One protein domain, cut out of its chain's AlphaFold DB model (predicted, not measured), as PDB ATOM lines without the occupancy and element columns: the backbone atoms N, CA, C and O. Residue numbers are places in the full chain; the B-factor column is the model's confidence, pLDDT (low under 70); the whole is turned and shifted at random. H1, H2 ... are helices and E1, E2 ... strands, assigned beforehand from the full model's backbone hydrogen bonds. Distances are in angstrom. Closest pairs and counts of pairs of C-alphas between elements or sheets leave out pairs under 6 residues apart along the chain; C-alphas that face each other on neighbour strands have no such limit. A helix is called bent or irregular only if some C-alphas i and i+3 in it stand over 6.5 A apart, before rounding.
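This is residues 137 to 301 of the 435 residues of an uncharacterized protein of Muribaculaceae bacterium (UniProt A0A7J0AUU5). The domain is an elongated sandwich of two sheets only partly face to face: a twisted branched sheet of E1, E3, E4, E5 and E8, and a smaller sheet of E7, E6, E2 and E9, with the strands of the one at 40 degrees to those of the other. The long strand E8 reaches one end of the long axis, where it bends sharply; the long link between E1 and E2 reaches the other end, and the short helix H1 is over E4. The printed part has 165 residues, with nine named strands and one named helix in the order E1 E2 E3 E4 E5 E6 E7 H1 E8 E9; the neighbour pairs of the branched sheet are antiparallel, and the other sheet, in the order E7 E6 E2 E9, is mixed. The class is mostly strand, though under half of the residues are in named elements. The whole is compact, with a radius of gyration of the C-alphas of 17.4 A, and spans 60 by 33 by 27 A.

In the branched sheet, E8 is residues 264 to 283, 41.5 A from first to last C-alpha, and bends by 121 degrees at residue 280. E3 is residues 186 to 195, 28.3 A long. E1 is residues 137 to 139, with C-alpha 137 at (-14.400, -67.855, -20.411); E4 is residues 201 to 205 and E5 residues 212 to 214. In the other sheet, E2 is residues 170 to 175, 16.2 A long, E6 residues 224 to 229, 16.6 A, and E7 residues 245 to 248. E9, residues 293 to 298, is 16.3 A long and ends with C-alpha 298 at (-11.407, -34.748, -24.406). H1 is residues 250 to 254, beginning with C-alpha 250 at (-4.599, -41.343, -12.860); it is neither bent nor irregular, but only just: C-alphas 250 and 253 are 6.2 A apart.

E3 has three neighbours. E8 lies on one side of it beside residues 186 to 195, antiparallel at 171 degrees, with N 189 and O 270 at 2.8 A. On the other side lie E4, beside residues 190 to 195, and E5, beside residues 186 to 188. E3 and E4 form a hairpin, with N 204 and O 192 at 2.8 A; E3 and E5 are antiparallel, with N 214 and O 186 at 2.7 A. E1 is antiparallel to E8, with N 274 and O 138 at 3.0 A. In the other sheet E2 is antiparallel to E9, with N 172 and O 296 at 2.8 A, and to E6, with N 171 and O 228 at 2.8 A. E7 and E6 are parallel at 31 degrees, with N 245 and O 225 at 2.8 A. Between the sheets, the closest C-alphas of E5 and E6 are those of Ile 214 and Tyr 224, 6.5 A apart. E2 and E8 are apart. H1 lies over E4, its height over the sheet 8.4 A; the closest C-alphas of the two are those of Tyr 204 and Gly 251, 5.2 A apart. H1 only grazes the other sheet, with its residues 250 to 253. In H1, 0 of 1 O i to N i+4 pairs and 2 of 2 O i to N i+3 pairs are within hydrogen-bond range.

The two C-alphas farthest apart are those of Glu 161 and Asn 281, 60.0 A. The printed part has no cut. The long links are E1 to E2, 30 residues, and E6 to E7, 15 residues; residues 148 to 149 of the first pair antiparallel with residues 264 to 265 of E8. The mean pLDDT of the printed part is 88.0, and residues 151 to 152 and residue 300 are under 70.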
ATOM      1  N   CYS A 137     -15.483 -68.805 -20.619       89.12
ATOM      2  CA  CYS A 137     -14.400 -67.855 -20.411       89.12
ATOM      3  C   CYS A 137     -13.490 -67.909 -21.640       89.12
ATOM      4  O   CYS A 137     -12.973 -68.982 -21.961       89.12
ATOM      5  N   TYR A 138     -13.311 -66.795 -22.350       85.25
ATOM      6  CA  TYR A 138     -12.357 -66.749 -23.460       85.25
ATOM      7  C   TYR A 138     -11.743 -65.362 -23.653       85.25
ATOM      8  O   TYR A 138     -12.381 -64.333 -23.418       85.25
ATOM      9  N   SER A 139     -10.482 -65.369 -24.084       86.31
ATOM     10  CA  SER A 139      -9.697 -64.179 -24.413       86.31
ATOM     11  C   SER A 139     -10.012 -63.691 -25.825       86.31
ATOM     12  O   SER A 139     -10.246 -64.487 -26.736       86.31
ATOM     13  N   ILE A 140      -9.977 -62.379 -26.012       83.62
ATOM     14  CA  ILE A 140     -10.187 -61.708 -27.290       83.62
ATOM     15  C   ILE A 140      -8.813 -61.297 -27.826       83.62
ATOM     16  O   ILE A 140      -8.059 -60.621 -27.139       83.62
ATOM     17  N   SER A 141      -8.463 -61.701 -29.046       75.19
ATOM     18  CA  SER A 141      -7.198 -61.295 -29.687       75.19
ATOM     19  C   SER A 141      -7.372 -60.214 -30.752       75.19
ATOM     20  O   SER A 141      -6.446 -59.459 -31.028       75.19
ATOM     21  N   ASP A 142      -8.564 -60.133 -31.344       72.56
ATOM     22  CA  ASP A 142      -8.806 -59.376 -32.574       72.56
ATOM     23  C   ASP A 142      -9.604 -58.096 -32.290       72.56
ATOM     24  O   ASP A 142     -10.657 -57.850 -32.881       72.56
ATOM     25  N   PHE A 143      -9.113 -57.286 -31.352       76.88
ATOM     26  CA  PHE A 143      -9.692 -55.987 -31.031       76.88
ATOM     27  C   PHE A 143      -8.606 -54.919 -31.008       76.88
ATOM     28  O   PHE A 143      -7.683 -54.970 -30.201       76.88
ATOM     29  N   ASN A 144      -8.720 -53.957 -31.919       72.25
ATOM     30  CA  ASN A 144      -7.813 -52.827 -32.006       72.25
ATOM     31  C   ASN A 144      -8.613 -51.563 -32.309       72.25
ATOM     32  O   ASN A 144      -9.669 -51.631 -32.943       72.25
ATOM     33  N   VAL A 145      -8.097 -50.422 -31.876       78.62
ATOM     34  CA  VAL A 145      -8.653 -49.109 -32.194       78.62
ATOM     35  C   VAL A 145      -7.553 -48.236 -32.777       78.62
ATOM     36  O   VAL A 145      -6.367 -48.465 -32.534       78.62
ATOM     37  N   ASP A 146      -7.946 -47.245 -33.571       83.69
ATOM     38  CA  ASP A 146      -6.979 -46.321 -34.150       83.69
ATOM     39  C   ASP A 146      -6.243 -45.531 -33.047       83.69
ATOM     40  O   ASP A 146      -6.788 -45.329 -31.959       83.69
ATOM     41  N   PRO A 147      -4.997 -45.087 -33.283       86.12
ATOM     42  CA  PRO A 147      -4.305 -44.177 -32.376       86.12
ATOM     43  C   PRO A 147      -4.980 -42.800 -32.297       86.12
ATOM     44  O   PRO A 147      -5.604 -42.322 -33.245       86.12
ATOM     45  N   VAL A 148      -4.788 -42.095 -31.181       83.81
ATOM     46  CA  VAL A 148      -5.211 -40.697 -31.033       83.81
ATOM     47  C   VAL A 148      -4.249 -39.783 -31.793       83.81
ATOM     48  O   VAL A 148      -3.049 -39.751 -31.502       83.81
ATOM     49  N   ALA A 149      -4.790 -39.010 -32.735       76.88
ATOM     50  CA  ALA A 149      -4.076 -37.924 -33.399       76.88
ATOM     51  C   ALA A 149      -4.131 -36.639 -32.558       76.88
ATOM     52  O   ALA A 149      -5.163 -36.313 -31.971       76.88
ATOM     53  N   LEU A 150      -3.029 -35.888 -32.527       76.94
ATOM     54  CA  LEU A 150      -2.876 -34.660 -31.739       76.94
ATOM     55  C   LEU A 150      -2.724 -33.437 -32.651       76.94
ATOM     56  O   LEU A 150      -1.796 -32.646 -32.497       76.94
ATOM     57  N   ASN A 151      -3.607 -33.304 -33.641       69.38
ATOM     58  CA  ASN A 151      -3.466 -32.306 -34.709       69.38
ATOM     59  C   ASN A 151      -4.041 -30.930 -34.340       69.38
ATOM     60  O   ASN A 151      -3.592 -29.928 -34.882       69.38
ATOM     61  N   ASP A 152      -4.971 -30.876 -33.385       68.81
ATOM     62  CA  ASP A 152      -5.715 -29.656 -33.032       68.81
ATOM     63  C   ASP A 152      -5.125 -28.918 -31.810       68.81
ATOM     64  O   ASP A 152      -5.793 -28.094 -31.183       68.81
ATOM     65  N   LEU A 153      -3.886 -29.243 -31.425       74.75
ATOM     66  CA  LEU A 153      -3.181 -28.593 -30.316       74.75
ATOM     67  C   LEU A 153      -2.348 -27.400 -30.813       74.75
ATOM     68  O   LEU A 153      -1.732 -27.517 -31.873       74.75
ATOM     69  N   PRO A 154      -2.270 -26.288 -30.048       71.50
ATOM     70  CA  PRO A 154      -1.444 -25.136 -30.406       71.50
ATOM     71  C   PRO A 154       0.024 -25.503 -30.653       71.50
ATOM     72  O   PRO A 154       0.638 -26.198 -29.842       71.50
ATOM     73  N   ASP A 155       0.614 -24.966 -31.723       71.88
ATOM     74  CA  ASP A 155       2.004 -25.258 -32.110       71.88
ATOM     75  C   ASP A 155       3.033 -24.841 -31.054       71.88
ATOM     76  O   ASP A 155       4.086 -25.466 -30.928       71.88
ATOM     77  N   LEU A 156       2.698 -23.849 -30.221       74.50
ATOM     78  CA  LEU A 156       3.516 -23.433 -29.076       74.50
ATOM     79  C   LEU A 156       3.786 -24.577 -28.081       74.50
ATOM     80  O   LEU A 156       4.730 -24.499 -27.306       74.50
ATOM     81  N   LEU A 157       2.970 -25.638 -28.095       80.50
ATOM     82  CA  LEU A 157       3.143 -26.798 -27.224       80.50
ATOM     83  C   LEU A 157       4.122 -27.843 -27.787       80.50
ATOM     84  O   LEU A 157       4.515 -28.758 -27.069       80.50
ATOM     85  N   ARG A 158       4.498 -27.741 -29.069       79.94
ATOM     86  CA  ARG A 158       5.335 -28.738 -29.760       79.94
ATOM     87  C   ARG A 158       6.835 -28.508 -29.597       79.94
ATOM     88  O   ARG A 158       7.610 -29.377 -29.973       79.94
ATOM     89  N   GLN A 159       7.230 -27.355 -29.069       84.56
ATOM     90  CA  GLN A 159       8.629 -26.962 -28.940       84.56
ATOM     91  C   GLN A 159       9.379 -27.826 -27.924       84.56
ATOM     92  O   GLN A 159       8.795 -28.331 -26.956       84.56
ATOM     93  N   ASP A 160      10.691 -27.933 -28.121       85.00
ATOM     94  CA  ASP A 160      11.580 -28.571 -27.159       85.00
ATOM     95  C   ASP A 160      11.477 -27.911 -25.776       85.00
ATOM     96  O   ASP A 160      11.136 -26.741 -25.616       85.00
ATOM     97  N   GLU A 161      11.726 -28.711 -24.747       88.19
ATOM     98  CA  GLU A 161      11.576 -28.404 -23.325       88.19
ATOM     99  C   GLU A 161      10.160 -28.068 -22.838       88.19
ATOM    100  O   GLU A 161       9.959 -27.909 -21.625       88.19
ATOM    101  N   THR A 162       9.168 -27.990 -23.729       90.06
ATOM    102  CA  THR A 162       7.767 -27.907 -23.320       90.06
ATOM    103  C   THR A 162       7.350 -29.230 -22.698       90.06
ATOM    104  O   THR A 162       7.476 -30.284 -23.310       90.06
ATOM    105  N   ASN A 163       6.841 -29.179 -21.471       92.56
ATOM    106  CA  ASN A 163       6.371 -30.337 -20.731       92.56
ATOM    107  C   ASN A 163       5.083 -29.977 -20.003       92.56
ATOM    108  O   ASN A 163       5.099 -29.207 -19.039       92.56
ATOM    109  N   ILE A 164       3.975 -30.564 -20.446       90.25
ATOM    110  CA  ILE A 164       2.658 -30.280 -19.889       90.25
ATOM    111  C   ILE A 164       2.053 -31.504 -19.211       90.25
ATOM    112  O   ILE A 164       2.143 -32.633 -19.692       90.25
ATOM    113  N   THR A 165       1.382 -31.254 -18.096       92.19
ATOM    114  CA  THR A 165       0.443 -32.185 -17.474       92.19
ATOM    115  C   THR A 165      -0.955 -31.590 -17.563       92.19
ATOM    116  O   THR A 165      -1.127 -30.378 -17.685       92.19
ATOM    117  N   MET A 166      -1.975 -32.437 -17.531       89.25
ATOM    118  CA  MET A 166      -3.372 -32.013 -17.563       89.25
ATOM    119  C   MET A 166      -4.034 -32.378 -16.242       89.25
ATOM    120  O   MET A 166      -3.901 -33.509 -15.776       89.25
ATOM    121  N   ALA A 167      -4.773 -31.436 -15.660       87.06
ATOM    122  CA  ALA A 167      -5.368 -31.616 -14.339       87.06
ATOM    123  C   ALA A 167      -6.421 -32.740 -14.310       87.06
ATOM    124  O   ALA A 167      -6.404 -33.581 -13.417       87.06
ATOM    125  N   ASN A 168      -7.333 -32.771 -15.291       89.94
ATOM    126  CA  ASN A 168      -8.368 -33.807 -15.379       89.94
ATOM    127  C   ASN A 168      -8.805 -34.082 -16.835       89.94
ATOM    128  O   ASN A 168      -9.950 -33.796 -17.200       89.94
ATOM    129  N   PRO A 169      -7.897 -34.572 -17.700       90.75
ATOM    130  CA  PRO A 169      -8.264 -35.024 -19.039       90.75
ATOM    131  C   PRO A 169      -9.253 -36.190 -18.955       90.75
ATOM    132  O   PRO A 169      -9.238 -36.962 -17.996       90.75
ATOM    133  N   GLN A 170     -10.103 -36.324 -19.969       92.12
ATOM    134  CA  GLN A 170     -11.165 -37.324 -20.026       92.12
ATOM    135  C   GLN A 170     -11.043 -38.135 -21.314       92.12
ATOM    136  O   GLN A 170     -10.936 -37.589 -22.410       92.12
ATOM    137  N   LEU A 171     -11.098 -39.455 -21.196       92.12
ATOM    138  CA  LEU A 171     -11.248 -40.367 -22.318       92.12
ATOM    139  C   LEU A 171     -12.637 -40.993 -22.237       92.12
ATOM    140  O   LEU A 171     -12.955 -41.734 -21.309       92.12
ATOM    141  N   TYR A 172     -13.469 -40.691 -23.223       92.50
ATOM    142  CA  TYR A 172     -14.793 -41.270 -23.363       92.50
ATOM    143  C   TYR A 172     -14.722 -42.482 -24.281       92.50
ATOM    144  O   TYR A 172     -14.234 -42.369 -25.402       92.50
ATOM    145  N   LEU A 173     -15.219 -43.630 -23.830       91.50
ATOM    146  CA  LEU A 173     -15.224 -44.882 -24.591       91.50
ATOM    147  C   LEU A 173     -16.650 -45.417 -24.702       91.50
ATOM    148  O   LEU A 173     -17.403 -45.404 -23.734       91.50
ATOM    149  N   SER A 174     -17.030 -45.869 -25.890       90.88
ATOM    150  CA  SER A 174     -18.314 -46.504 -26.172       90.88
ATOM    151  C   SER A 174     -18.044 -47.819 -26.881       90.88
ATOM    152  O   SER A 174     -17.465 -47.800 -27.960       90.88
ATOM    153  N   ILE A 175     -18.465 -48.937 -26.301       90.25
ATOM    154  CA  ILE A 175     -18.142 -50.287 -26.777       90.25
ATOM    155  C   ILE A 175     -19.363 -51.206 -26.671       90.25
ATOM    156  O   ILE A 175     -20.188 -51.042 -25.770       90.25
ATOM    157  N   ASN A 176     -19.526 -52.138 -27.606       89.88
ATOM    158  CA  ASN A 176     -20.588 -53.144 -27.542       89.88
ATOM    159  C   ASN A 176     -20.166 -54.368 -26.691       89.88
ATOM    160  O   ASN A 176     -18.993 -54.595 -26.428       89.88
ATOM    161  N   ASN A 177     -21.136 -55.167 -26.247       90.56
ATOM    162  CA  ASN A 177     -20.949 -56.502 -25.684       90.56
ATOM    163  C   ASN A 177     -21.838 -57.488 -26.462       90.56
ATOM    164  O   ASN A 177     -23.010 -57.664 -26.117       90.56
ATOM    165  N   PRO A 178     -21.306 -58.149 -27.508       87.56
ATOM    166  CA  PRO A 178     -22.046 -59.117 -28.324       87.56
ATOM    167  C   PRO A 178     -22.673 -60.275 -27.537       87.56
ATOM    168  O   PRO A 178     -23.590 -60.928 -28.026       87.56
ATOM    169  N   LEU A 179     -22.173 -60.540 -26.327       88.69
ATOM    170  CA  LEU A 179     -22.581 -61.657 -25.484       88.69
ATOM    171  C   LEU A 179     -23.480 -61.252 -24.312       88.69
ATOM    172  O   LEU A 179     -23.870 -62.110 -23.519       88.69
ATOM    173  N   ALA A 180     -23.911 -59.988 -24.257       89.06
ATOM    174  CA  ALA A 180     -24.847 -59.509 -23.244       89.06
ATOM    175  C   ALA A 180     -26.164 -60.313 -23.217       89.06
ATOM    176  O   ALA A 180     -26.730 -60.533 -22.149       89.06
ATOM    177  N   GLY A 181     -26.629 -60.814 -24.369       87.56
ATOM    178  CA  GLY A 181     -27.831 -61.657 -24.462       87.56
ATOM    179  C   GLY A 181     -27.709 -63.022 -23.771       87.56
ATOM    180  O   GLY A 181     -28.725 -63.647 -23.481       87.56
ATOM    181  N   TYR A 182     -26.484 -63.466 -23.475       88.38
ATOM    182  CA  TYR A 182     -26.191 -64.674 -22.701       88.38
ATOM    183  C   TYR A 182     -25.825 -64.364 -21.243       88.38
ATOM    184  O   TYR A 182     -25.301 -65.233 -20.550       88.38
ATOM    185  N   SER A 183     -26.082 -63.135 -20.778       89.94
ATOM    186  CA  SER A 183     -25.727 -62.661 -19.432       89.94
ATOM    187  C   SER A 183     -24.231 -62.773 -19.122       89.94
ATOM    188  O   SER A 183     -23.835 -63.035 -17.987       89.94
ATOM    189  N   LEU A 184     -23.392 -62.601 -20.147       91.44
ATOM    190  CA  LEU A 184     -21.941 -62.600 -20.011       91.44
ATOM    191  C   LEU A 184     -21.415 -61.170 -19.996       91.44
ATOM    192  O   LEU A 184     -21.724 -60.377 -20.885       91.44
ATOM    193  N   ASP A 185     -20.570 -60.880 -19.015       93.06
ATOM    194  CA  ASP A 185     -19.806 -59.638 -18.948       93.06
ATOM    195  C   ASP A 185     -18.483 -59.783 -19.700       93.06
ATOM    196  O   ASP A 185     -17.891 -60.867 -19.753       93.06
ATOM    197  N   ALA A 186     -18.003 -58.673 -20.253       92.00
ATOM    198  CA  ALA A 186     -16.654 -58.554 -20.777       92.00
ATOM    199  C   ALA A 186     -15.837 -57.587 -19.919       92.00
ATOM    200  O   ALA A 186     -16.373 -56.672 -19.296       92.00
ATOM    201  N   SER A 187     -14.526 -57.780 -19.888       93.38
ATOM    202  CA  SER A 187     -13.617 -56.902 -19.157       93.38
ATOM    203  C   SER A 187     -12.315 -56.723 -19.914       93.38
ATOM    204  O   SER A 187     -11.881 -57.640 -20.612       93.38
ATOM    205  N   SER A 188     -11.688 -55.564 -19.751       93.38
ATOM    206  CA  SER A 188     -10.348 -55.302 -20.267       93.38
ATOM    207  C   SER A 188      -9.640 -54.259 -19.413       93.38
ATOM    208  O   SER A 188     -10.272 -53.319 -18.922       93.38
ATOM    209  N   GLY A 189      -8.322 -54.382 -19.285       94.31
ATOM    210  CA  GLY A 189      -7.471 -53.246 -18.950       94.31
ATOM    211  C   GLY A 189      -7.352 -52.281 -20.134       94.31
ATOM    212  O   GLY A 189      -7.862 -52.552 -21.228       94.31
ATOM    213  N   LEU A 190      -6.677 -51.155 -19.923       93.75
ATOM    214  CA  LEU A 190      -6.383 -50.181 -20.968       93.75
ATOM    215  C   LEU A 190      -5.017 -49.541 -20.711       93.75
ATOM    216  O   LEU A 190      -4.731 -49.090 -19.598       93.75
ATOM    217  N   THR A 191      -4.217 -49.429 -21.765       95.19
ATOM    218  CA  THR A 191      -2.944 -48.720 -21.751       95.19
ATOM    219  C   THR A 191      -2.882 -47.729 -22.903       95.19
ATOM    220  O   THR A 191      -3.010 -48.093 -24.070       95.19
ATOM    221  N   LEU A 192      -2.634 -46.463 -22.570       94.94
ATOM    222  CA  LEU A 192      -2.274 -45.428 -23.532       94.94
ATOM    223  C   LEU A 192      -0.757 -45.313 -23.607       94.94
ATOM    224  O   LEU A 192      -0.097 -45.166 -22.579       94.94
ATOM    225  N   THR A 193      -0.198 -45.338 -24.811       96.06
ATOM    226  CA  THR A 193       1.248 -45.193 -25.013       96.06
ATOM    227  C   THR A 193       1.540 -43.914 -25.775       96.06
ATOM    228  O   THR A 193       1.178 -43.782 -26.937       96.06
ATOM    229  N   ALA A 194       2.214 -42.972 -25.119       94.81
ATOM    230  CA  ALA A 194       2.688 -41.753 -25.759       94.81
ATOM    231  C   ALA A 194       3.918 -42.071 -26.618       94.81
ATOM    232  O   ALA A 194       4.920 -42.561 -26.085       94.81
ATOM    233  N   CYS A 195       3.843 -41.796 -27.921       93.69
ATOM    234  CA  CYS A 195       4.902 -42.063 -28.893       93.69
ATOM    235  C   CYS A 195       5.462 -40.752 -29.455       93.69
ATOM    236  O   CYS A 195       4.709 -39.901 -29.935       93.69
ATOM    237  N   ARG A 196       6.784 -40.572 -29.407       90.06
ATOM    238  CA  ARG A 196       7.480 -39.370 -29.898       90.06
ATOM    239  C   ARG A 196       8.318 -39.661 -31.138       90.06
ATOM    240  O   ARG A 196       8.644 -40.810 -31.423       90.06
ATOM    241  N   GLU A 197       8.679 -38.595 -31.846       87.31
ATOM    242  CA  GLU A 197       9.474 -38.658 -33.078       87.31
ATOM    243  C   GLU A 197      10.883 -39.225 -32.851       87.31
ATOM    244  O   GLU A 197      11.431 -39.880 -33.733       87.31
ATOM    245  N   ASP A 198      11.432 -39.064 -31.643       88.94
ATOM    246  CA  ASP A 198      12.705 -39.667 -31.222       88.94
ATOM    247  C   ASP A 198      12.629 -41.195 -31.001       88.94
ATOM    248  O   ASP A 198      13.627 -41.834 -30.665       88.94
ATOM    249  N   GLY A 199      11.445 -41.793 -31.177       90.50
ATOM    250  CA  GLY A 199      11.176 -43.211 -30.955       90.50
ATOM    251  C   GLY A 199      10.882 -43.574 -29.497       90.50
ATOM    252  O   GLY A 199      10.621 -44.745 -29.206       90.50
ATOM    253  N   SER A 200      10.890 -42.611 -28.568       92.50
ATOM    254  CA  SER A 200      10.525 -42.870 -27.179       92.50
ATOM    255  C   SER A 200       9.044 -43.243 -27.062       92.50
ATOM    256  O   SER A 200       8.153 -42.631 -27.661       92.50
ATOM    257  N   ARG A 201       8.779 -44.290 -26.275       96.31
ATOM    258  CA  ARG A 201       7.435 -44.812 -26.007       96.31
ATOM    259  C   ARG A 201       7.241 -44.923 -24.507       96.31
ATOM    260  O   ARG A 201       8.010 -45.606 -23.832       96.31
ATOM    261  N   LYS A 202       6.221 -44.243 -23.983       97.06
ATOM    262  CA  LYS A 202       5.920 -44.234 -22.548       97.06
ATOM    263  C   LYS A 202       4.483 -44.699 -22.300       97.06
ATOM    264  O   LYS A 202       3.561 -43.977 -22.682       97.06
ATOM    265  N   PRO A 203       4.289 -45.884 -21.692       97.12
ATOM    266  CA  PRO A 203       2.966 -46.410 -21.397       97.12
ATOM    267  C   PRO A 203       2.391 -45.796 -20.118       97.12
ATOM    268  O   PRO A 203       3.108 -45.525 -19.152       97.12
ATOM    269  N   TYR A 204       1.075 -45.639 -20.111       97.06
ATOM    270  CA  TYR A 204       0.264 -45.231 -18.977       97.06
ATOM    271  C   TYR A 204      -0.893 -46.220 -18.885       97.06
ATOM    272  O   TYR A 204      -1.817 -46.137 -19.681       97.06
ATOM    273  N   SER A 205      -0.844 -47.181 -17.972       96.94
ATOM    274  CA  SER A 205      -1.931 -48.155 -17.783       96.94
ATOM    275  C   SER A 205      -2.989 -47.626 -16.816       96.94
ATOM    276  O   SER A 205      -2.714 -46.697 -16.048       96.94
ATOM    277  N   LEU A 206      -4.183 -48.224 -16.843       96.06
ATOM    278  CA  LEU A 206      -5.179 -48.048 -15.783       96.06
ATOM    279  C   LEU A 206      -4.568 -48.261 -14.396       96.06
ATOM    280  O   LEU A 206      -3.580 -48.982 -14.226       96.06
ATOM    281  N   ASP A 207      -5.185 -47.632 -13.397       94.88
ATOM    282  CA  ASP A 207      -4.750 -47.777 -12.015       94.88
ATOM    283  C   ASP A 207      -4.840 -49.253 -11.586       94.88
ATOM    284  O   ASP A 207      -5.671 -50.024 -12.070       94.88
ATOM    285  N   ALA A 208      -3.971 -49.675 -10.668       93.19
ATOM    286  CA  ALA A 208      -3.917 -51.070 -10.247       93.19
ATOM    287  C   ALA A 208      -5.275 -51.550  -9.699       93.19
ATOM    288  O   ALA A 208      -5.774 -51.020  -8.706       93.19
ATOM    289  N   GLY A 209      -5.837 -52.584 -10.329       90.69
ATOM    290  CA  GLY A 209      -7.142 -53.154  -9.979       90.69
ATOM    291  C   GLY A 209      -8.335 -52.536 -10.717       90.69
ATOM    292  O   GLY A 209      -9.430 -53.085 -10.619       90.69
ATOM    293  N   GLU A 210      -8.139 -51.456 -11.476       94.81
ATOM    294  CA  GLU A 210      -9.172 -50.888 -12.343       94.81
ATOM    295  C   GLU A 210      -9.269 -51.667 -13.659       94.81
ATOM    296  O   GLU A 210      -8.266 -52.054 -14.261       94.81
ATOM    297  N   LEU A 211     -10.501 -51.875 -14.119       95.12
ATOM    298  CA  LEU A 211     -10.822 -52.503 -15.398       95.12
ATOM    299  C   LEU A 211     -12.025 -51.798 -16.021       95.12
ATOM    300  O   LEU A 211     -12.923 -51.318 -15.325       95.12
ATOM    301  N   ILE A 212     -12.094 -51.817 -17.347       94.44
ATOM    302  CA  ILE A 212     -13.308 -51.474 -18.080       94.44
ATOM    303  C   ILE A 212     -14.217 -52.698 -18.028       94.44
ATOM    304  O   ILE A 212     -13.993 -53.668 -18.748       94.44
ATOM    305  N   ASN A 213     -15.233 -52.656 -17.166       93.88
ATOM    306  CA  ASN A 213     -16.217 -53.728 -17.027       93.88
ATOM    307  C   ASN A 213     -17.432 -53.449 -17.916       93.88
ATOM    308  O   ASN A 213     -18.261 -52.582 -17.628       93.88
ATOM    309  N   ILE A 214     -17.533 -54.196 -19.007       92.69
ATOM    310  CA  ILE A 214     -18.599 -54.112 -19.996       92.69
ATOM    311  C   ILE A 214     -19.676 -55.116 -19.604       92.69
ATOM    312  O   ILE A 214     -19.614 -56.299 -19.938       92.69
ATOM    313  N   GLY A 215     -20.648 -54.625 -18.841       91.12
ATOM    314  CA  GLY A 215     -21.712 -55.460 -18.303       91.12
ATOM    315  C   GLY A 215     -22.689 -55.990 -19.360       91.12
ATOM    316  O   GLY A 215     -22.556 -55.743 -20.559       91.12
ATOM    317  N   HIS A 216     -23.753 -56.631 -18.885       90.81
ATOM    318  CA  HIS A 216     -24.908 -57.048 -19.691       90.81
ATOM    319  C   HIS A 216     -26.228 -56.379 -19.260       90.81
ATOM    320  O   HIS A 216     -27.276 -56.646 -19.838       90.81
ATOM    321  N   ASN A 217     -26.190 -55.462 -18.285       82.12
ATOM    322  CA  ASN A 217     -27.368 -54.903 -17.593       82.12
ATOM    323  C   ASN A 217     -28.441 -54.281 -18.506       82.12
ATOM    324  O   ASN A 217     -29.603 -54.191 -18.122       82.12
ATOM    325  N   ALA A 218     -28.061 -53.828 -19.703       76.56
ATOM    326  CA  ALA A 218     -28.988 -53.264 -20.678       76.56
ATOM    327  C   ALA A 218     -29.821 -54.333 -21.423       76.56
ATOM    328  O   ALA A 218     -30.747 -53.974 -22.145       76.56
ATOM    329  N   GLY A 219     -29.486 -55.624 -21.295       72.12
ATOM    330  CA  GLY A 219     -30.138 -56.736 -22.003       72.12
ATOM    331  C   GLY A 219     -29.955 -56.712 -23.526       72.12
ATOM    332  O   GLY A 219     -30.576 -57.493 -24.241       72.12
ATOM    333  N   ILE A 220     -29.123 -55.802 -24.029       79.69
ATOM    334  CA  ILE A 220     -28.809 -55.584 -25.442       79.69
ATOM    335  C   ILE A 220     -27.295 -55.506 -25.603       79.69
ATOM    336  O   ILE A 220     -26.581 -55.275 -24.633       79.69
ATOM    337  N   ALA A 221     -26.799 -55.614 -26.834       83.44
ATOM    338  CA  ALA A 221     -25.364 -55.577 -27.106       83.44
ATOM    339  C   ALA A 221     -24.689 -54.215 -26.829       83.44
ATOM    340  O   ALA A 221     -23.500 -54.077 -27.067       83.44
ATOM    341  N   GLY A 222     -25.391 -53.199 -26.333       84.31
ATOM    342  CA  GLY A 222     -24.839 -51.875 -26.038       84.31
ATOM    343  C   GLY A 222     -25.412 -50.773 -26.938       84.31
ATOM    344  O   GLY A 222     -26.491 -50.950 -27.508       84.31
ATOM    345  N   PRO A 223     -24.729 -49.620 -27.057       88.81
ATOM    346  CA  PRO A 223     -23.378 -49.356 -26.558       88.81
ATOM    347  C   PRO A 223     -23.299 -49.147 -25.038       88.81
ATOM    348  O   PRO A 223     -24.143 -48.473 -24.446       88.81
ATOM    349  N   TYR A 224     -22.229 -49.658 -24.431       92.31
ATOM    350  CA  TYR A 224     -21.811 -49.384 -23.057       92.31
ATOM    351  C   TYR A 224     -20.797 -48.252 -23.059       92.31
ATOM    352  O   TYR A 224     -19.854 -48.257 -23.848       92.31
ATOM    353  N   LYS A 225     -21.011 -47.263 -22.194       93.12
ATOM    354  CA  LYS A 225     -20.294 -45.989 -22.230       93.12
ATOM    355  C   LYS A 225     -19.496 -45.803 -20.952       93.12
ATOM    356  O   LYS A 225     -20.017 -46.063 -19.872       93.12
ATOM    357  N   PHE A 226     -18.278 -45.300 -21.084       94.12
ATOM    358  CA  PHE A 226     -17.324 -45.115 -19.997       94.12
ATOM    359  C   PHE A 226     -16.690 -43.729 -20.070       94.12
ATOM    360  O   PHE A 226     -16.456 -43.205 -21.161       94.12
ATOM    361  N   CYS A 227     -16.421 -43.151 -18.904       95.12
ATOM    362  CA  CYS A 227     -15.648 -41.929 -18.741       95.12
ATOM    363  C   CYS A 227     -14.423 -42.263 -17.897       95.12
ATOM    364  O   CYS A 227     -14.532 -42.477 -16.688       95.12
ATOM    365  N   LEU A 228     -13.268 -42.315 -18.549       95.62
ATOM    366  CA  LEU A 228     -11.990 -42.573 -17.915       95.62
ATOM    367  C   LEU A 228     -11.291 -41.243 -17.634       95.62
ATOM    368  O   LEU A 228     -11.091 -40.455 -18.558       95.62
ATOM    369  N   ALA A 229     -10.924 -40.978 -16.384       94.88
ATOM    370  CA  ALA A 229     -10.258 -39.731 -15.998       94.88
ATOM    371  C   ALA A 229      -9.461 -39.894 -14.692       94.88
ATOM    372  O   ALA A 229      -9.762 -40.806 -13.914       94.88
ATOM    373  N   PRO A 230      -8.489 -39.010 -14.388       94.12
ATOM    374  CA  PRO A 230      -7.869 -38.972 -13.065       94.12
ATOM    375  C   PRO A 230      -8.898 -38.792 -11.942       94.12
ATOM    376  O   PRO A 230      -8.848 -39.523 -10.950       94.12
ATOM    377  N   ASP A 231      -9.858 -37.881 -12.131       92.56
ATOM    378  CA  ASP A 231     -11.036 -37.698 -11.281       92.56
ATOM    379  C   ASP A 231     -12.324 -37.730 -12.132       92.56
ATOM    380  O   ASP A 231     -12.781 -36.697 -12.639       92.56
ATOM    381  N   PRO A 232     -12.947 -38.910 -12.302       91.62
ATOM    382  CA  PRO A 232     -14.163 -39.041 -13.093       91.62
ATOM    383  C   PRO A 232     -15.393 -38.437 -12.398       91.62
ATOM    384  O   PRO A 232     -16.397 -38.198 -13.061       91.62
ATOM    385  N   SER A 233     -15.337 -38.146 -11.093       89.50
ATOM    386  CA  SER A 233     -16.445 -37.481 -10.389       89.50
ATOM    387  C   SER A 233     -16.540 -35.992 -10.723       89.50
ATOM    388  O   SER A 233     -17.626 -35.415 -10.703       89.50
ATOM    389  N   ALA A 234     -15.409 -35.389 -11.100       86.06
ATOM    390  CA  ALA A 234     -15.330 -34.033 -11.623       86.06
ATOM    391  C   ALA A 234     -15.588 -33.953 -13.141       86.06
ATOM    392  O   ALA A 234     -15.519 -32.865 -13.719       86.06
ATOM    393  N   ALA A 235     -15.865 -35.080 -13.808       82.50
ATOM    394  CA  ALA A 235     -16.195 -35.080 -15.224       82.50
ATOM    395  C   ALA A 235     -17.623 -34.559 -15.450       82.50
ATOM    396  O   ALA A 235     -18.585 -34.997 -14.819       82.50
ATOM    397  N   GLY A 236     -17.759 -33.594 -16.360       75.81
ATOM    398  CA  GLY A 236     -19.063 -33.123 -16.818       75.81
ATOM    399  C   GLY A 236     -19.744 -34.139 -17.739       75.81
ATOM    400  O   GLY A 236     -19.205 -35.192 -18.063       75.81
ATOM    401  N   SER A 237     -20.942 -33.805 -18.214       80.69
ATOM    402  CA  SER A 237     -21.561 -34.570 -19.300       80.69
ATOM    403  C   SER A 237     -20.903 -34.222 -20.635       80.69
ATOM    404  O   SER A 237     -20.764 -33.044 -20.958       80.69
ATOM    405  N   PHE A 238     -20.560 -35.234 -21.430       85.31
ATOM    406  CA  PHE A 238     -20.078 -35.061 -22.800       85.31
ATOM    407  C   PHE A 238     -21.120 -35.570 -23.800       85.31
ATOM    408  O   PHE A 238     -21.752 -36.611 -23.593       85.31
ATOM    409  N   GLU A 239     -21.325 -34.832 -24.892       88.44
ATOM    410  CA  GLU A 239     -22.339 -35.160 -25.893       88.44
ATOM    411  C   GLU A 239     -22.096 -36.551 -26.504       88.44
ATOM    412  O   GLU A 239     -20.996 -36.888 -26.946       88.44
ATOM    413  N   GLY A 240     -23.139 -37.383 -26.517       87.88
ATOM    414  CA  GLY A 240     -23.056 -38.783 -26.940       87.88
ATOM    415  C   GLY A 240     -22.649 -39.761 -25.830       87.88
ATOM    416  O   GLY A 240     -22.874 -40.961 -25.987       87.88
ATOM    417  N   PHE A 241     -22.178 -39.274 -24.677       91.06
ATOM    418  CA  PHE A 241     -21.681 -40.079 -23.550       91.06
ATOM    419  C   PHE A 241     -22.454 -39.865 -22.238       91.06
ATOM    420  O   PHE A 241     -21.926 -40.059 -21.146       91.06
ATOM    421  N   ALA A 242     -23.735 -39.500 -22.328       88.50
ATOM    422  CA  ALA A 242     -24.608 -39.424 -21.158       88.50
ATOM    423  C   ALA A 242     -24.637 -40.760 -20.386       88.50
ATOM    424  O   ALA A 242     -24.710 -41.829 -20.999       88.50
ATOM    425  N   ASN A 243     -24.620 -40.675 -19.049       87.75
ATOM    426  CA  ASN A 243     -24.589 -41.812 -18.117       87.75
ATOM    427  C   ASN A 243     -23.389 -42.758 -18.305       87.75
ATOM    428  O   ASN A 243     -23.492 -43.950 -18.016       87.75
ATOM    429  N   ALA A 244     -22.267 -42.247 -18.814       92.81
ATOM    430  CA  ALA A 244     -21.036 -43.014 -18.885       92.81
ATOM    431  C   ALA A 244     -20.595 -43.479 -17.488       92.81
ATOM    432  O   ALA A 244     -20.613 -42.711 -16.526       92.81
ATOM    433  N   VAL A 245     -20.189 -44.742 -17.388       93.94
ATOM    434  CA  VAL A 245     -19.679 -45.335 -16.153       93.94
ATOM    435  C   VAL A 245     -18.306 -44.725 -15.844       93.94
ATOM    436  O   VAL A 245     -17.430 -44.750 -16.716       93.94
ATOM    437  N   PRO A 246     -18.096 -44.164 -14.641       94.88
ATOM    438  CA  PRO A 246     -16.809 -43.598 -14.265       94.88
ATOM    439  C   PRO A 246     -15.773 -44.709 -14.061       94.88
ATOM    440  O   PRO A 246     -16.048 -45.695 -13.381       94.88
ATOM    441  N   VAL A 247     -14.575 -44.528 -14.615       95.94
ATOM    442  CA  VAL A 247     -13.415 -45.405 -14.400       95.94
ATOM    443  C   VAL A 247     -12.220 -44.527 -14.055       95.94
ATOM    444  O   VAL A 247     -11.959 -43.520 -14.720       95.94
ATOM    445  N   ARG A 248     -11.498 -44.874 -12.991       96.19
ATOM    446  CA  ARG A 248     -10.358 -44.071 -12.551       96.19
ATOM    447  C   ARG A 248      -9.130 -44.376 -13.406       96.19
ATOM    448  O   ARG A 248      -8.815 -45.530 -13.673       96.19
ATOM    449  N   TYR A 249      -8.445 -43.323 -13.842       96.75
ATOM    450  CA  TYR A 249      -7.262 -43.426 -14.688       96.75
ATOM    451  C   TYR A 249      -6.286 -42.280 -14.404       96.75
ATOM    452  O   TYR A 249      -6.212 -41.293 -15.139       96.75
ATOM    453  N   GLN A 250      -5.520 -42.393 -13.318       94.69
ATOM    454  CA  GLN A 250      -4.599 -41.343 -12.860       94.69
ATOM    455  C   GLN A 250      -3.479 -41.068 -13.867       94.69
ATOM    456  O   GLN A 250      -3.083 -39.916 -14.065       94.69
ATOM    457  N   GLY A 251      -3.004 -42.110 -14.559       94.88
ATOM    458  CA  GLY A 251      -1.978 -41.994 -15.598       94.88
ATOM    459  C   GLY A 251      -2.345 -41.035 -16.738       94.88
ATOM    460  O   GLY A 251      -1.451 -40.412 -17.314       94.88
ATOM    461  N   LEU A 252      -3.641 -40.841 -17.013       94.25
ATOM    462  CA  LEU A 252      -4.129 -40.020 -18.123       94.25
ATOM    463  C   LEU A 252      -3.679 -38.553 -18.033       94.25
ATOM    464  O   LEU A 252      -3.382 -37.942 -19.058       94.25
ATOM    465  N   GLY A 253      -3.547 -38.002 -16.818       93.31
ATOM    466  CA  GLY A 253      -3.068 -36.629 -16.580       93.31
ATOM    467  C   GLY A 253      -1.652 -36.363 -17.102       93.31
ATOM    468  O   GLY A 253      -1.284 -35.221 -17.377       93.31
ATOM    469  N   ASN A 254      -0.864 -37.422 -17.289       94.69
ATOM    470  CA  ASN A 254       0.536 -37.345 -17.685       94.69
ATOM    471  C   ASN A 254       0.778 -37.812 -19.124       94.69
ATOM    472  O   ASN A 254       1.927 -37.821 -19.558       94.69
ATOM    473  N   VAL A 255      -0.261 -38.186 -19.883       93.69
ATOM    474  CA  VAL A 255      -0.088 -38.789 -21.217       93.69
ATOM    475  C   VAL A 255       0.649 -37.866 -22.199       93.69
ATOM    476  O   VAL A 255       1.415 -38.342 -23.032       93.69
ATOM    477  N   LEU A 256       0.497 -36.545 -22.048       90.88
ATOM    478  CA  LEU A 256       1.198 -35.537 -22.855       90.88
ATOM    479  C   LEU A 256       2.549 -35.097 -22.263       90.88
ATOM    480  O   LEU A 256       3.295 -34.381 -22.923       90.88
ATOM    481  N   SER A 257       2.888 -35.530 -21.046       92.06
ATOM    482  CA  SER A 257       4.100 -35.096 -20.345       92.06
ATOM    483  C   SER A 257       5.368 -35.718 -20.936       92.06
ATOM    484  O   SER A 257       5.404 -36.905 -21.289       92.06
ATOM    485  N   GLY A 258       6.426 -34.913 -21.016       89.44
ATOM    486  CA  GLY A 258       7.762 -35.244 -21.517       89.44
ATOM    487  C   GLY A 258       8.379 -34.058 -22.260       89.44
ATOM    488  O   GLY A 258       7.888 -32.946 -22.118       89.44
ATOM    489  N   ASN A 259       9.459 -34.291 -23.012       87.88
ATOM    490  CA  ASN A 259      10.039 -33.273 -23.892       87.88
ATOM    491  C   ASN A 259       9.169 -33.137 -25.147       87.88
ATOM    492  O   ASN A 259       9.097 -34.085 -25.932       87.88
ATOM    493  N   GLY A 260       8.469 -32.014 -25.282       86.38
ATOM    494  CA  GLY A 260       7.484 -31.794 -26.330       86.38
ATOM    495  C   GLY A 260       6.254 -32.707 -26.222       86.38
ATOM    496  O   GLY A 260       6.175 -33.660 -25.424       86.38
ATOM    497  N   LEU A 261       5.271 -32.416 -27.074       88.50
ATOM    498  CA  LEU A 261       4.093 -33.262 -27.235       88.50
ATOM    499  C   LEU A 261       4.455 -34.598 -27.901       88.50
ATOM    500  O   LEU A 261       5.319 -34.644 -28.777       88.50
ATOM    501  N   PRO A 262       3.777 -35.700 -27.540       90.81
ATOM    502  CA  PRO A 262       3.841 -36.909 -28.347       90.81
ATOM    503  C   PRO A 262       3.309 -36.662 -29.767       90.81
ATOM    504  O   PRO A 262       2.395 -35.870 -29.982       90.81
ATOM    505  N   SER A 263       3.880 -37.379 -30.735       89.06
ATOM    506  CA  SER A 263       3.425 -37.391 -32.131       89.06
ATOM    507  C   SER A 263       2.089 -38.131 -32.270       89.06
ATOM    508  O   SER A 263       1.200 -37.695 -32.999       89.06
ATOM    509  N   THR A 264       1.916 -39.218 -31.512       91.19
ATOM    510  CA  THR A 264       0.699 -40.036 -31.457       91.19
ATOM    511  C   THR A 264       0.509 -40.615 -30.056       91.19
ATOM    512  O   THR A 264       1.456 -40.728 -29.271       91.19
ATOM    513  N   ILE A 265      -0.728 -40.996 -29.730       92.25
ATOM    514  CA  ILE A 265      -1.020 -41.809 -28.546       92.25
ATOM    515  C   ILE A 265      -1.658 -43.108 -29.019       92.25
ATOM    516  O   ILE A 265      -2.782 -43.111 -29.516       92.25
ATOM    517  N   GLU A 266      -0.949 -44.215 -28.867       93.38
ATOM    518  CA  GLU A 266      -1.497 -45.536 -29.154       93.38
ATOM    519  C   GLU A 266      -2.415 -45.993 -28.020       93.38
ATOM    520  O   GLU A 266      -2.186 -45.671 -26.851       93.38
ATOM    521  N   VAL A 267      -3.437 -46.771 -28.367       90.94
ATOM    522  CA  VAL A 267      -4.436 -47.284 -27.431       90.94
ATOM    523  C   VAL A 267      -4.399 -48.808 -27.471       90.94
ATOM    524  O   VAL A 267      -4.622 -49.407 -28.519       90.94
ATOM    525  N   SER A 268      -4.122 -49.438 -26.333       91.44
ATOM    526  CA  SER A 268      -4.084 -50.894 -26.178       91.44
ATOM    527  C   SER A 268      -5.106 -51.341 -25.145       91.44
ATOM    528  O   SER A 268      -5.219 -50.736 -24.080       91.44
ATOM    529  N   PHE A 269      -5.827 -52.415 -25.455       90.44
ATOM    530  CA  PHE A 269      -6.699 -53.113 -24.518       90.44
ATOM    531  C   PHE A 269      -5.932 -54.292 -23.922       90.44
ATOM    532  O   PHE A 269      -5.444 -55.155 -24.653       90.44
ATOM    533  N   ASP A 270      -5.804 -54.313 -22.597       92.38
ATOM    534  CA  ASP A 270      -4.944 -55.269 -21.899       92.38
ATOM    535  C   ASP A 270      -5.765 -56.464 -21.389       92.38
ATOM    536  O   ASP A 270      -6.687 -56.284 -20.592       92.38
ATOM    537  N   ASP A 271      -5.426 -57.681 -21.834       91.12
ATOM    538  CA  ASP A 271      -6.150 -58.930 -21.512       91.12
ATOM    539  C   ASP A 271      -7.684 -58.830 -21.701       91.12
ATOM    540  O   ASP A 271      -8.446 -59.121 -20.770       91.12
ATOM    541  N   PRO A 272      -8.182 -58.395 -22.878       90.75
ATOM    542  CA  PRO A 272      -9.616 -58.327 -23.106       90.75
ATOM    543  C   PRO A 272     -10.208 -59.740 -23.101       90.75
ATOM    544  O   PRO A 272      -9.736 -60.647 -23.794       90.75
ATOM    545  N   LYS A 273     -11.268 -59.935 -22.320       91.44
ATOM    546  CA  LYS A 273     -11.902 -61.244 -22.125       91.44
ATOM    547  C   LYS A 273     -13.395 -61.139 -21.883       91.44
ATOM    548  O   LYS A 273     -13.888 -60.115 -21.415       91.44
ATOM    549  N   VAL A 274     -14.091 -62.237 -22.152       90.25
ATOM    550  CA  VAL A 274     -15.489 -62.446 -21.765       90.25
ATOM    551  C   VAL A 274     -15.555 -63.531 -20.704       90.25
ATOM    552  O   VAL A 274     -14.929 -64.582 -20.852       90.25
ATOM    553  N   GLY A 275     -16.351 -63.290 -19.666       89.12
ATOM    554  CA  GLY A 275     -16.513 -64.198 -18.541       89.12
ATOM    555  C   GLY A 275     -15.360 -64.133 -17.525       89.12
ATOM    556  O   GLY A 275     -14.549 -63.203 -17.549       89.12
ATOM    557  N   PRO A 276     -15.280 -65.111 -16.606       91.31
ATOM    558  CA  PRO A 276     -16.078 -66.337 -16.566       91.31
ATOM    559  C   PRO A 276     -17.565 -66.086 -16.273       91.31
ATOM    560  O   PRO A 276     -17.908 -65.262 -15.429       91.31
ATOM    561  N   GLY A 277     -18.458 -66.807 -16.954       91.75
ATOM    562  CA  GLY A 277     -19.895 -66.723 -16.694       91.75
ATOM    563  C   GLY A 277     -20.665 -67.962 -17.137       91.75
ATOM    564  O   GLY A 277     -20.291 -68.636 -18.097       91.75
ATOM    565  N   LYS A 278     -21.741 -68.278 -16.408       93.31
ATOM    566  CA  LYS A 278     -22.607 -69.420 -16.715       93.31
ATOM    567  C   LYS A 278     -23.595 -69.065 -17.813       93.31
ATOM    568  O   LYS A 278     -24.259 -68.037 -17.733       93.31
ATOM    569  N   VAL A 279     -23.742 -69.966 -18.771       92.50
ATOM    570  CA  VAL A 279     -24.700 -69.863 -19.867       92.50
ATOM    571  C   VAL A 279     -25.612 -71.079 -19.901       92.50
ATOM    572  O   VAL A 279     -25.219 -72.185 -19.521       92.50
ATOM    573  N   SER A 280     -26.821 -70.852 -20.400       92.19
ATOM    574  CA  SER A 280     -27.781 -71.895 -20.744       92.19
ATOM    575  C   SER A 280     -28.224 -71.703 -22.187       92.19
ATOM    576  O   SER A 280     -28.450 -70.571 -22.621       92.19
ATOM    577  N   ASN A 281     -28.358 -72.801 -22.924       91.56
ATOM    578  CA  ASN A 281     -28.687 -72.844 -24.342       91.56
ATOM    579  C   ASN A 281     -27.803 -71.919 -25.198       91.56
ATOM    580  O   ASN A 281     -28.287 -71.240 -26.108       91.56
ATOM    581  N   PHE A 282     -26.496 -71.871 -24.920       92.00
ATOM    582  CA  PHE A 282     -25.566 -71.092 -25.731       92.00
ATOM    583  C   PHE A 282     -25.441 -71.721 -27.117       92.00
ATOM    584  O   PHE A 282     -24.892 -72.811 -27.258       92.00
ATOM    585  N   ALA A 283     -25.975 -71.050 -28.136       90.56
ATOM    586  CA  ALA A 283     -26.102 -71.614 -29.475       90.56
ATOM    587  C   ALA A 283     -24.731 -71.890 -30.109       90.56
ATOM    588  O   ALA A 283     -23.828 -71.057 -30.055       90.56
ATOM    589  N   VAL A 284     -24.572 -73.046 -30.748       86.56
ATOM    590  CA  VAL A 284     -23.370 -73.406 -31.510       86.56
ATOM    591  C   VAL A 284     -23.755 -74.208 -32.762       86.56
ATOM    592  O   VAL A 284     -24.688 -74.996 -32.698       86.56
ATOM    593  N   PRO A 285     -23.066 -74.043 -33.904       79.12
ATOM    594  CA  PRO A 285     -22.146 -72.952 -34.177       79.12
ATOM    595  C   PRO A 285     -22.912 -71.626 -34.305       79.12
ATOM    596  O   PRO A 285     -24.010 -71.576 -34.853       79.12
ATOM    597  N   GLN A 286     -22.312 -70.538 -33.834       78.38
ATOM    598  CA  GLN A 286     -22.806 -69.189 -34.096       78.38
ATOM    599  C   GLN A 286     -21.641 -68.274 -34.458       78.38
ATOM    600  O   GLN A 286     -20.530 -68.435 -33.953       78.38
ATOM    601  N   THR A 287     -21.896 -67.306 -35.331       78.81
ATOM    602  CA  THR A 287     -20.965 -66.204 -35.569       78.81
ATOM    603  C   THR A 287     -21.379 -65.051 -34.673       78.81
ATOM    604  O   THR A 287     -22.457 -64.487 -34.846       78.81
ATOM    605  N   LEU A 288     -20.529 -64.717 -33.707       78.94
ATOM    606  CA  LEU A 288     -20.755 -63.569 -32.841       78.94
ATOM    607  C   LEU A 288     -20.511 -62.272 -33.612       78.94
ATOM    608  O   LEU A 288     -19.671 -62.214 -34.516       78.94
ATOM    609  N   GLN A 289     -21.243 -61.221 -33.243       79.31
ATOM    610  CA  GLN A 289     -20.915 -59.878 -33.709       79.31
ATOM    611  C   GLN A 289     -19.503 -59.511 -33.250       79.31
ATOM    612  O   GLN A 289     -19.058 -59.934 -32.181       79.31
ATOM    613  N   LYS A 290     -18.797 -58.723 -34.063       81.19
ATOM    614  CA  LYS A 290     -17.480 -58.218 -33.681       81.19
ATOM    615  C   LYS A 290     -17.605 -57.255 -32.507       81.19
ATOM    616  O   LYS A 290     -18.616 -56.562 -32.360       81.19
ATOM    617  N   LEU A 291     -16.554 -57.215 -31.696       81.00
ATOM    618  CA  LEU A 291     -16.380 -56.149 -30.728       81.00
ATOM    619  C   LEU A 291     -16.065 -54.864 -31.501       81.00
ATOM    620  O   LEU A 291     -15.104 -54.809 -32.267       81.00
ATOM    621  N   GLU A 292     -16.904 -53.855 -31.332       82.50
ATOM    622  CA  GLU A 292     -16.811 -52.554 -31.976       82.50
ATOM    623  C   GLU A 292     -16.842 -51.480 -30.896       82.50
ATOM    624  O   GLU A 292     -17.677 -51.500 -29.984       82.50
ATOM    625  N   GLY A 293     -15.919 -50.532 -31.007       81.12
ATOM    626  CA  GLY A 293     -15.811 -49.430 -30.074       81.12
ATOM    627  C   GLY A 293     -15.428 -48.138 -30.770       81.12
ATOM    628  O   GLY A 293     -14.758 -48.135 -31.798       81.12
ATOM    629  N   VAL A 294     -15.863 -47.031 -30.183       83.94
ATOM    630  CA  VAL A 294     -15.439 -45.680 -30.545       83.94
ATOM    631  C   VAL A 294     -14.994 -44.964 -29.285       83.94
ATOM    632  O   VAL A 294     -15.598 -45.133 -28.222       83.94
ATOM    633  N   TYR A 295     -13.961 -44.139 -29.397       85.56
ATOM    634  CA  TYR A 295     -13.494 -43.321 -28.289       85.56
ATOM    635  C   TYR A 295     -13.423 -41.847 -28.691       85.56
ATOM    636  O   TYR A 295     -13.323 -41.498 -29.867       85.56
ATOM    637  N   LYS A 296     -13.489 -40.966 -27.694       85.62
ATOM    638  CA  LYS A 296     -13.216 -39.537 -27.821       85.62
ATOM    639  C   LYS A 296     -12.294 -39.112 -26.693       85.62
ATOM    640  O   LYS A 296     -12.637 -39.253 -25.522       85.62
ATOM    641  N   PHE A 297     -11.136 -38.578 -27.054       84.88
ATOM    642  CA  PHE A 297     -10.228 -37.969 -26.096       84.88
ATOM    643  C   PHE A 297     -10.591 -36.491 -25.944       84.88
ATOM    644  O   PHE A 297     -10.482 -35.716 -26.890       84.88
ATOM    645  N   TYR A 298     -11.076 -36.117 -24.765       80.69
ATOM    646  CA  TYR A 298     -11.407 -34.748 -24.406       80.69
ATOM    647  C   TYR A 298     -10.421 -34.255 -23.352       80.69
ATOM    648  O   TYR A 298     -10.497 -34.593 -22.171       80.69
ATOM    649  N   ALA A 299      -9.493 -33.424 -23.795       72.69
ATOM    650  CA  ALA A 299      -8.525 -32.767 -22.943       72.69
ATOM    651  C   ALA A 299      -8.791 -31.259 -22.967       72.69
ATOM    652  O   ALA A 299      -8.251 -30.564 -23.828       72.69
ATOM    653  N   PRO A 300      -9.610 -30.717 -22.044       68.62
ATOM    654  CA  PRO A 300      -9.521 -29.296 -21.775       68.62
ATOM    655  C   PRO A 300      -8.075 -29.039 -21.353       68.62
ATOM    656  O   PRO A 300      -7.580 -29.723 -20.454       68.62
ATOM    657  N   LEU A 301      -7.395 -28.093 -22.004       73.69
ATOM    658  CA  LEU A 301      -6.006 -27.724 -21.712       73.69
ATOM    659  C   LEU A 301      -5.900 -26.964 -20.376       73.69
ATOM    660  O   LEU A 301      -5.292 -25.902 -20.277       73.69
TER     661      LEU A 301